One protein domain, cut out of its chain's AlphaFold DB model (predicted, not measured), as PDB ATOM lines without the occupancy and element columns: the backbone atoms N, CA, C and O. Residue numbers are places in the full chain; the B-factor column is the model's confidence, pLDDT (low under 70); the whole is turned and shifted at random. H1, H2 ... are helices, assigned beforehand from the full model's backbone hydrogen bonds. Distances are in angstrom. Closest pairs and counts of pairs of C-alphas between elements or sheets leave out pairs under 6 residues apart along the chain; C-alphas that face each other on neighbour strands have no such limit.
ATOM      1  N   ASP A 225     119.501 126.835 166.990       95.19
ATOM      2  CA  ASP A 225     118.673 127.660 166.104       95.19
ATOM      3  C   ASP A 225     117.305 127.044 165.765       95.19
ATOM      4  O   ASP A 225     116.463 127.654 165.093       95.19
ATOM      5  N   ASN A 226     117.042 125.822 166.233       96.25
ATOM      6  CA  ASN A 226     115.723 125.204 166.162       96.25
ATOM      7  C   ASN A 226     114.917 125.512 167.430       96.25
ATOM      8  O   ASN A 226     114.856 124.696 168.351       96.25
ATOM      9  N   SER A 227     114.223 126.653 167.468       94.75
ATOM     10  CA  SER A 227     113.468 127.051 168.664       94.75
ATOM     11  C   SER A 227     112.341 126.090 169.055       94.75
ATOM     12  O   SER A 227     111.870 126.166 170.187       94.75
ATOM     13  N   LEU A 228     111.910 125.168 168.179       96.69
ATOM     14  CA  LEU A 228     110.954 124.118 168.557       96.69
ATOM     15  C   LEU A 228     111.477 123.268 169.724       96.69
ATOM     16  O   LEU A 228     110.677 122.861 170.564       96.69
ATOM     17  N   ASP A 229     112.797 123.084 169.844       93.69
ATOM     18  CA  ASP A 229     113.442 122.372 170.959       93.69
ATOM     19  C   ASP A 229     113.167 123.020 172.332       93.69
ATOM     20  O   ASP A 229     113.405 122.403 173.371       93.69
ATOM     21  N   TYR A 230     112.641 124.249 172.361       94.38
ATOM     22  CA  TYR A 230     112.400 125.028 173.574       94.38
ATOM     23  C   TYR A 230     110.927 125.138 173.972       94.38
ATOM     24  O   TYR A 230     110.613 125.793 174.966       94.38
ATOM     25  N   PHE A 231     110.016 124.473 173.263       97.19
ATOM     26  CA  PHE A 231     108.595 124.434 173.617       97.19
ATOM     27  C   PHE A 231     108.267 123.197 174.447       97.19
ATOM     28  O   PHE A 231     108.763 122.104 174.181       97.19
ATOM     29  N   SER A 232     107.409 123.349 175.456       96.19
ATOM     30  CA  SER A 232     107.139 122.305 176.453       96.19
ATOM     31  C   SER A 232     106.622 121.000 175.835       96.19
ATOM     32  O   SER A 232     107.033 119.918 176.256       96.19
ATOM     33  N   GLY A 233     105.790 121.084 174.789       96.12
ATOM     34  CA  GLY A 233     105.316 119.919 174.037       96.12
ATOM     35  C   GLY A 233     106.454 119.146 173.362       96.12
ATOM     36  O   GLY A 233     106.547 117.926 173.492       96.12
ATOM     37  N   PHE A 234     107.374 119.853 172.708       97.75
ATOM     38  CA  PHE A 234     108.537 119.256 172.051       97.75
ATOM     39  C   PHE A 234     109.581 118.749 173.054       97.75
ATOM     40  O   PHE A 234     110.115 117.655 172.874       97.75
ATOM     41  N   LEU A 235     109.815 119.470 174.155       96.44
ATOM     42  CA  LEU A 235     110.674 119.012 175.250       96.44
ATOM     43  C   LEU A 235     110.157 117.712 175.870       96.44
ATOM     44  O   LEU A 235     110.947 116.805 176.122       96.44
ATOM     45  N   ALA A 236     108.843 117.585 176.077       97.12
ATOM     46  CA  ALA A 236     108.241 116.354 176.586       97.12
ATOM     47  C   ALA A 236     108.456 115.173 175.624       97.12
ATOM     48  O   ALA A 236     108.846 114.083 176.056       97.12
ATOM     49  N   VAL A 237     108.274 115.396 174.317       98.31
ATOM     50  CA  VAL A 237     108.560 114.394 173.277       98.31
ATOM     51  C   VAL A 237     110.041 114.003 173.282       98.31
ATOM     52  O   VAL A 237     110.361 112.814 173.295       98.31
ATOM     53  N   GLY A 238     110.950 114.980 173.334       97.62
ATOM     54  CA  GLY A 238     112.393 114.746 173.387       97.62
ATOM     55  C   GLY A 238     112.826 113.976 174.636       97.62
ATOM     56  O   GLY A 238     113.577 113.008 174.537       97.62
ATOM     57  N   ALA A 239     112.295 114.330 175.808       96.81
ATOM     58  CA  ALA A 239     112.558 113.617 177.058       96.81
ATOM     59  C   ALA A 239     112.090 112.154 176.993       96.81
ATOM     60  O   ALA A 239     112.802 111.246 177.430       96.81
ATOM     61  N   LYS A 240     110.919 111.895 176.395       98.12
ATOM     62  CA  LYS A 240     110.410 110.532 176.197       98.12
ATOM     63  C   LYS A 240     111.253 109.741 175.191       98.12
ATOM     64  O   LYS A 240     111.574 108.580 175.460       98.12
ATOM     65  N   ALA A 241     111.683 110.371 174.096       98.38
ATOM     66  CA  ALA A 241     112.609 109.784 173.127       98.38
ATOM     67  C   ALA A 241     113.955 109.397 173.768       98.38
ATOM     68  O   ALA A 241     114.534 108.371 173.424       98.38
ATOM     69  N   LEU A 242     114.418 110.159 174.762       98.06
ATOM     70  CA  LEU A 242     115.653 109.887 175.498       98.06
ATOM     71  C   LEU A 242     115.504 108.872 176.646       98.06
ATOM     72  O   LEU A 242     116.496 108.493 177.266       98.06
ATOM     73  N   SER A 243     114.296 108.376 176.930       97.50
ATOM     74  CA  SER A 243     114.011 107.547 178.119       97.50
ATOM     75  C   SER A 243     114.793 106.227 178.210       97.50
ATOM     76  O   SER A 243     114.861 105.620 179.283       97.50
ATOM     77  N   LYS A 244     115.369 105.757 177.096       97.56
ATOM     78  CA  LYS A 244     116.141 104.507 176.999       97.56
ATOM     79  C   LYS A 244     117.641 104.722 176.814       97.56
ATOM     80  O   LYS A 244     118.371 103.741 176.683       97.56
ATOM     81  N   VAL A 245     118.119 105.966 176.847       96.81
ATOM     82  CA  VAL A 245     119.535 106.289 176.671       96.81
ATOM     83  C   VAL A 245     120.084 107.091 177.849       96.81
ATOM     84  O   VAL A 245     119.411 107.915 178.462       96.81
ATOM     85  N   LYS A 246     121.334 106.794 178.190       96.00
ATOM     86  CA  LYS A 246     122.105 107.424 179.260       96.00
ATOM     87  C   LYS A 246     123.517 107.682 178.756       96.00
ATOM     88  O   LYS A 246     123.996 106.934 177.893       96.00
ATOM     89  N   ASP A 247     124.163 108.702 179.301       93.69
ATOM     90  CA  ASP A 247     125.575 108.980 179.049       93.69
ATOM     91  C   ASP A 247     126.481 107.853 179.583       93.69
ATOM     92  O   ASP A 247     126.021 106.882 180.198       93.69
ATOM     93  N   SER A 248     127.785 107.969 179.336       89.38
ATOM     94  CA  SER A 248     128.785 106.987 179.772       89.38
ATOM     95  C   SER A 248     128.896 106.855 181.298       89.38
ATOM     96  O   SER A 248     129.387 105.837 181.784       89.38
ATOM     97  N   ALA A 249     128.400 107.835 182.062       92.69
ATOM     98  CA  ALA A 249     128.314 107.809 183.521       92.69
ATOM     99  C   ALA A 249     126.967 107.256 184.038       92.69
ATOM    100  O   ALA A 249     126.739 107.195 185.247       92.69
ATOM    101  N   GLY A 250     126.060 106.838 183.147       93.75
ATOM    102  CA  GLY A 250     124.749 106.298 183.505       93.75
ATOM    103  C   GLY A 250     123.699 107.357 183.871       93.75
ATOM    104  O   GLY A 250     122.644 107.004 184.420       93.75
ATOM    105  N   LYS A 251     123.948 108.634 183.562       95.19
ATOM    106  CA  LYS A 251     123.032 109.756 183.791       95.19
ATOM    107  C   LYS A 251     122.150 109.999 182.563       95.19
ATOM    108  O   LYS A 251     122.550 109.770 181.424       95.19
ATOM    109  N   ALA A 252     120.914 110.434 182.799       95.00
ATOM    110  CA  ALA A 252     119.996 110.815 181.729       95.00
ATOM    111  C   ALA A 252     120.412 112.150 181.090       95.00
ATOM    112  O   ALA A 252     120.855 113.067 181.787       95.00
ATOM    113  N   PHE A 253     120.213 112.269 179.778       94.88
ATOM    114  CA  PHE A 253     120.368 113.538 179.073       94.88
ATOM    115  C   PHE A 253     119.190 114.468 179.396       94.88
ATOM    116  O   PHE A 253     118.044 114.022 179.320       94.88
ATOM    117  N   PRO A 254     119.432 115.744 179.746       90.81
ATOM    118  CA  PRO A 254     118.352 116.658 180.112       90.81
ATOM    119  C   PRO A 254     117.513 117.117 178.908       90.81
ATOM    120  O   PRO A 254     116.317 117.341 179.059       90.81
ATOM    121  N   LYS A 255     118.116 117.231 177.715       91.69
ATOM    122  CA  LYS A 255     117.453 117.586 176.444       91.69
ATOM    123  C   LYS A 255     118.131 116.865 175.272       91.69
ATOM    124  O   LYS A 255     119.266 116.401 175.413       91.69
ATOM    125  N   LEU A 256     117.459 116.818 174.116       94.56
ATOM    126  CA  LEU A 256     118.016 116.263 172.871       94.56
ATOM    127  C   LEU A 256     119.299 116.973 172.436       94.56
ATOM    128  O   LEU A 256     120.225 116.311 171.987       94.56
ATOM    129  N   GLU A 257     119.386 118.284 172.642       91.38
ATOM    130  CA  GLU A 257     120.590 119.079 172.385       91.38
ATOM    131  C   GLU A 257     121.850 118.454 173.019       91.38
ATOM    132  O   GLU A 257     122.799 118.104 172.319       91.38
ATOM    133  N   TYR A 258     121.821 118.184 174.328       92.56
ATOM    134  CA  TYR A 258     122.951 117.574 175.041       92.56
ATOM    135  C   TYR A 258     123.234 116.136 174.606       92.56
ATOM    136  O   TYR A 258     124.383 115.696 174.647       92.56
ATOM    137  N   PHE A 259     122.199 115.396 174.203       96.69
ATOM    138  CA  PHE A 259     122.386 114.078 173.606       96.69
ATOM    139  C   PHE A 259     123.169 114.185 172.293       96.69
ATOM    140  O   PHE A 259     124.117 113.431 172.099       96.69
ATOM    141  N   TYR A 260     122.825 115.134 171.419       96.50
ATOM    142  CA  TYR A 260     123.507 115.309 170.139       96.50
ATOM    143  C   TYR A 260     124.942 115.832 170.294       96.50
ATOM    144  O   TYR A 260     125.822 115.341 169.590       96.50
ATOM    145  N   TYR A 261     125.229 116.698 171.273       92.94
ATOM    146  CA  TYR A 261     126.613 117.083 171.607       92.94
ATOM    147  C   TYR A 261     127.462 115.886 172.062       92.94
ATOM    148  O   TYR A 261     128.611 115.711 171.642       92.94
ATOM    149  N   ALA A 262     126.892 115.018 172.902       95.38
ATOM    150  CA  ALA A 262     127.565 113.788 173.309       95.38
ATOM    151  C   ALA A 262     127.736 112.815 172.132       95.38
ATOM    152  O   ALA A 262     128.757 112.143 172.026       95.38
ATOM    153  N   LEU A 263     126.753 112.751 171.233       96.25
ATOM    154  CA  LEU A 263     126.777 111.875 170.066       96.25
ATOM    155  C   LEU A 263     127.857 112.273 169.050       96.25
ATOM    156  O   LEU A 263     128.523 111.402 168.476       96.25
ATOM    157  N   ASP A 264     128.029 113.576 168.830       92.88
ATOM    158  CA  ASP A 264     129.017 114.108 167.895       92.88
ATOM    159  C   ASP A 264     130.448 113.800 168.360       92.88
ATOM    160  O   ASP A 264     131.258 113.258 167.602       92.88
ATOM    161  N   SER A 265     130.708 113.976 169.658       92.56
ATOM    162  CA  SER A 265     132.004 113.694 170.294       92.56
ATOM    163  C   SER A 265     132.274 112.209 170.604       92.56
ATOM    164  O   SER A 265     133.393 111.849 170.981       92.56
ATOM    165  N   ALA A 266     131.286 111.323 170.442       95.06
ATOM    166  CA  ALA A 266     131.405 109.906 170.782       95.06
ATOM    167  C   ALA A 266     132.302 109.102 169.819       95.06
ATOM    168  O   ALA A 266     132.362 109.339 168.610       95.06
ATOM    169  N   SER A 267     132.934 108.045 170.351       96.00
ATOM    170  CA  SER A 267     133.560 107.001 169.525       96.00
ATOM    171  C   SER A 267     132.515 106.276 168.669       96.00
ATOM    172  O   SER A 267     131.334 106.275 169.002       96.00
ATOM    173  N   ALA A 268     132.926 105.591 167.596       96.06
ATOM    174  CA  ALA A 268     131.986 104.877 166.727       96.06
ATOM    175  C   ALA A 268     131.112 103.854 167.485       96.06
ATOM    176  O   ALA A 268     129.909 103.792 167.255       96.06
ATOM    177  N   ALA A 269     131.696 103.091 168.417       96.31
ATOM    178  CA  ALA A 269     130.959 102.107 169.212       96.31
ATOM    179  C   ALA A 269     129.963 102.771 170.176       96.31
ATOM    180  O   ALA A 269     128.815 102.339 170.286       96.31
ATOM    181  N   GLU A 270     130.390 103.845 170.843       96.62
ATOM    182  CA  GLU A 270     129.530 104.595 171.758       96.62
ATOM    183  C   GLU A 270     128.399 105.303 171.008       96.62
ATOM    184  O   GLU A 270     127.251 105.288 171.445       96.62
ATOM    185  N   ARG A 271     128.692 105.846 169.827       96.88
ATOM    186  CA  ARG A 271     127.710 106.464 168.945       96.88
ATOM    187  C   ARG A 271     126.620 105.478 168.535       96.88
ATOM    188  O   ARG A 271     125.445 105.823 168.614       96.88
ATOM    189  N   THR A 272     126.986 104.251 168.157       97.38
ATOM    190  CA  THR A 272     126.011 103.187 167.875       97.38
ATOM    191  C   THR A 272     125.141 102.904 169.098       97.38
ATOM    192  O   THR A 272     123.920 102.943 168.991       97.38
ATOM    193  N   ARG A 273     125.743 102.726 170.283       97.62
ATOM    194  CA  ARG A 273     125.001 102.489 171.534       97.62
ATOM    195  C   ARG A 273     124.007 103.614 171.846       97.62
ATOM    196  O   ARG A 273     122.873 103.345 172.242       97.62
ATOM    197  N   LEU A 274     124.435 104.868 171.697       98.31
ATOM    198  CA  LEU A 274     123.604 106.049 171.933       98.31
ATOM    199  C   LEU A 274     122.437 106.122 170.937       98.31
ATOM    200  O   LEU A 274     121.303 106.363 171.353       98.31
ATOM    201  N   LEU A 275     122.690 105.868 169.649       97.94
ATOM    202  CA  LEU A 275     121.658 105.843 168.606       97.94
ATOM    203  C   LEU A 275     120.655 104.704 168.801       97.94
ATOM    204  O   LEU A 275     119.457 104.942 168.672       97.94
ATOM    205  N   ASP A 276     121.112 103.506 169.164       98.19
ATOM    206  CA  ASP A 276     120.234 102.367 169.454       98.19
ATOM    207  C   ASP A 276     119.326 102.665 170.656       98.19
ATOM    208  O   ASP A 276     118.123 102.392 170.632       98.19
ATOM    209  N   GLY A 277     119.886 103.287 171.701       98.19
ATOM    210  CA  GLY A 277     119.128 103.743 172.863       98.19
ATOM    211  C   GLY A 277     118.079 104.798 172.504       98.19
ATOM    212  O   GLY A 277     116.927 104.684 172.924       98.19
ATOM    213  N   LEU A 278     118.445 105.794 171.692       98.56
ATOM    214  CA  LEU A 278     117.500 106.792 171.187       98.56
ATOM    215  C   LEU A 278     116.391 106.131 170.355       98.56
ATOM    216  O   LEU A 278     115.216 106.389 170.597       98.56
ATOM    217  N   ALA A 279     116.734 105.235 169.428       98.44
ATOM    218  CA  ALA A 279     115.763 104.521 168.602       98.44
ATOM    219  C   ALA A 279     114.773 103.703 169.450       98.44
ATOM    220  O   ALA A 279     113.565 103.730 169.199       98.44
ATOM    221  N   ALA A 280     115.260 103.030 170.498       98.50
ATOM    222  CA  ALA A 280     114.418 102.297 171.438       98.50
ATOM    223  C   ALA A 280     113.459 103.215 172.216       98.50
ATOM    224  O   ALA A 280     112.320 102.828 172.473       98.50
ATOM    225  N   GLY A 281     113.888 104.425 172.587       98.50
ATOM    226  CA  GLY A 281     113.025 105.412 173.239       98.50
ATOM    227  C   GLY A 281     112.002 106.028 172.281       98.50
ATOM    228  O   GLY A 281     110.819 106.098 172.614       98.50
ATOM    229  N   VAL A 282     112.414 106.377 171.061       98.62
ATOM    230  CA  VAL A 282     111.534 106.868 169.983       98.62
ATOM    231  C   VAL A 282     110.441 105.852 169.637       98.62
ATOM    232  O   VAL A 282     109.302 106.233 169.368       98.62
ATOM    233  N   ALA A 283     110.735 104.551 169.708       98.50
ATOM    234  CA  ALA A 283     109.744 103.493 169.504       98.50
ATOM    235  C   ALA A 283     108.622 103.467 170.566       98.50
ATOM    236  O   ALA A 283     107.613 102.798 170.361       98.50
ATOM    237  N   THR A 284     108.770 104.189 171.687       98.25
ATOM    238  CA  THR A 284     107.739 104.306 172.739       98.25
ATOM    239  C   THR A 284     106.796 105.499 172.558       98.25
ATOM    240  O   THR A 284     105.832 105.643 173.318       98.25
ATOM    241  N   LEU A 285     107.081 106.380 171.593       98.56
ATOM    242  CA  LEU A 285     106.251 107.545 171.301       98.56
ATOM    243  C   LEU A 285     104.890 107.110 170.737       98.56
ATOM    244  O   LEU A 285     104.798 106.150 169.970       98.56
ATOM    245  N   SER A 286     103.828 107.828 171.104       98.31
ATOM    246  CA  SER A 286     102.530 107.722 170.434       98.31
ATOM    247  C   SER A 286     102.649 108.170 168.972       98.31
ATOM    248  O   SER A 286     103.647 108.773 168.581       98.31
ATOM    249  N   ALA A 287     101.632 107.912 168.147       97.75
ATOM    250  CA  ALA A 287     101.655 108.343 166.748       97.75
ATOM    251  C   ALA A 287     101.834 109.871 166.600       97.75
ATOM    252  O   ALA A 287     102.620 110.316 165.764       97.75
ATOM    253  N   ASP A 288     101.168 110.659 167.448       96.12
ATOM    254  CA  ASP A 288     101.251 112.124 167.419       96.12
ATOM    255  C   ASP A 288     102.610 112.628 167.921       96.12
ATOM    256  O   ASP A 288     103.245 113.460 167.273       96.12
ATOM    257  N   GLU A 289     103.105 112.077 169.035       98.19
ATOM    258  CA  GLU A 289     104.438 112.396 169.560       98.19
ATOM    259  C   GLU A 289     105.528 112.024 168.547       98.19
ATOM    260  O   GLU A 289     106.480 112.776 168.337       98.19
ATOM    261  N   ARG A 290     105.375 110.875 167.878       98.38
ATOM    262  CA  ARG A 290     106.303 110.407 166.853       98.38
ATOM    263  C   ARG A 290     106.320 111.337 165.646       98.38
ATOM    264  O   ARG A 290     107.395 111.607 165.123       98.38
ATOM    265  N   ALA A 291     105.166 111.859 165.233       97.88
ATOM    266  CA  ALA A 291     105.092 112.834 164.150       97.88
ATOM    267  C   ALA A 291     105.818 114.142 164.502       97.88
ATOM    268  O   ALA A 291     106.565 114.654 163.667       97.88
ATOM    269  N   LEU A 292     105.654 114.655 165.729       98.06
ATOM    270  CA  LEU A 292     106.390 115.835 166.202       98.06
ATOM    271  C   LEU A 292     107.900 115.573 166.271       98.06
ATOM    272  O   LEU A 292     108.684 116.416 165.837       98.06
ATOM    273  N   TYR A 293     108.305 114.397 166.759       98.62
ATOM    274  CA  TYR A 293     109.710 113.999 166.812       98.62
ATOM    275  C   TYR A 293     110.331 113.915 165.413       98.62
ATOM    276  O   TYR A 293     111.295 114.623 165.129       98.62
ATOM    277  N   ASP A 294     109.760 113.101 164.520       98.19
ATOM    278  CA  ASP A 294     110.321 112.836 163.190       98.19
ATOM    279  C   ASP A 294     110.403 114.105 162.327       98.19
ATOM    280  O   ASP A 294     111.303 114.232 161.494       98.19
ATOM    281  N   ARG A 295     109.459 115.039 162.505       98.19
ATOM    282  CA  ARG A 295     109.374 116.269 161.706       98.19
ATOM    283  C   ARG A 295     110.118 117.447 162.320       98.19
ATOM    284  O   ARG A 295     110.616 118.264 161.559       98.19
ATOM    285  N   GLY A 296     110.164 117.566 163.646       97.81
ATOM    286  CA  GLY A 296     110.686 118.758 164.325       97.81
ATOM    287  C   GLY A 296     111.990 118.562 165.093       97.81
ATOM    288  O   GLY A 296     112.724 119.531 165.258       97.81
ATOM    289  N   LEU A 297     112.289 117.344 165.557       98.06
ATOM    290  CA  LEU A 297     113.370 117.086 166.524       98.06
ATOM    291  C   LEU A 297     114.434 116.106 166.023       98.06
ATOM    292  O   LEU A 297     115.562 116.118 166.510       98.06
ATOM    293  N   ALA A 298     114.084 115.230 165.081       97.00
ATOM    294  CA  ALA A 298     115.012 114.262 164.525       97.00
ATOM    295  C   ALA A 298     116.121 114.973 163.735       97.00
ATOM    296  O   ALA A 298     115.852 115.706 162.780       97.00
ATOM    297  N   ARG A 299     117.376 114.720 164.119       97.19
ATOM    298  CA  ARG A 299     118.569 115.310 163.496       97.19
ATOM    299  C   ARG A 299     119.393 114.266 162.745       97.19
ATOM    300  O   ARG A 299     119.496 113.118 163.186       97.19
TER     301      ARG A 299
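This is residues 225 to 299 of the 844 residues of a protein of Amycolatopsis orientalis (UniProt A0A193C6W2). At one end of this model H3 and H4 form a helical hairpin, and at the other H2 and H5 cross each other, with the short H1 near them; the last turns of H4, residues 278 to 282, join the two halves. Residues 242 to 255 make a long loop from H2 to H3. You will read 75 printed residues with five named helices, H1 to H5 in order, and no named strand: the class is all helix. The whole is compact, with a radius of gyration of the C-alphas of 11.7 A and spans of 31 by 26 by 19 A.

Begin with H4, residues 268 to 282. Its residues 270 to 274 alone touch H3, residues 256 to 265, closest at the C-alphas of Arg 271 and Leu 263, 5.6 A apart; this hairpin has a shallow tilt of 19 degrees, opposite ways. Its residues 278 to 282 alone touch H2, residues 232 to 241, closest at the C-alphas of Gly 281 and Ala 241, 4.4 A apart, at a steep tilt of 60 degrees. H2 touches H5, residues 287 to 297, about perpendicular at 81 degrees, closest at the C-alphas of Val 237 and Glu 289, 5.9 A apart. H1, residues 227 to 230, only just touches H5, with 3 pairs of C-alphas within 8 A, the closest those of Leu 228 and Gly 296, 6.8 A apart; H1 and H4 are apart. In H2, H3, H4 and H5 every O i to N i+4 pair is within hydrogen-bond range; H1 is too short for such a pair.

Find C-alpha 268 at (131.986, 104.877, 166.727); from there H4 runs 20.8 A to C-alpha 282 at (111.534, 106.868, 169.983). H3 is 14.5 A long, H2 14.1 A and H1 5.4 A. H5 runs 14.6 A to C-alpha 297 at (113.370, 117.086, 166.524).

The C-alphas farthest apart, those of Ser 267 and Asp 288, are 32.8 A apart. The link from H2 to H3 is long, the others tight. The printed part has no cut, and no printed residue is under 70 in pLDDT.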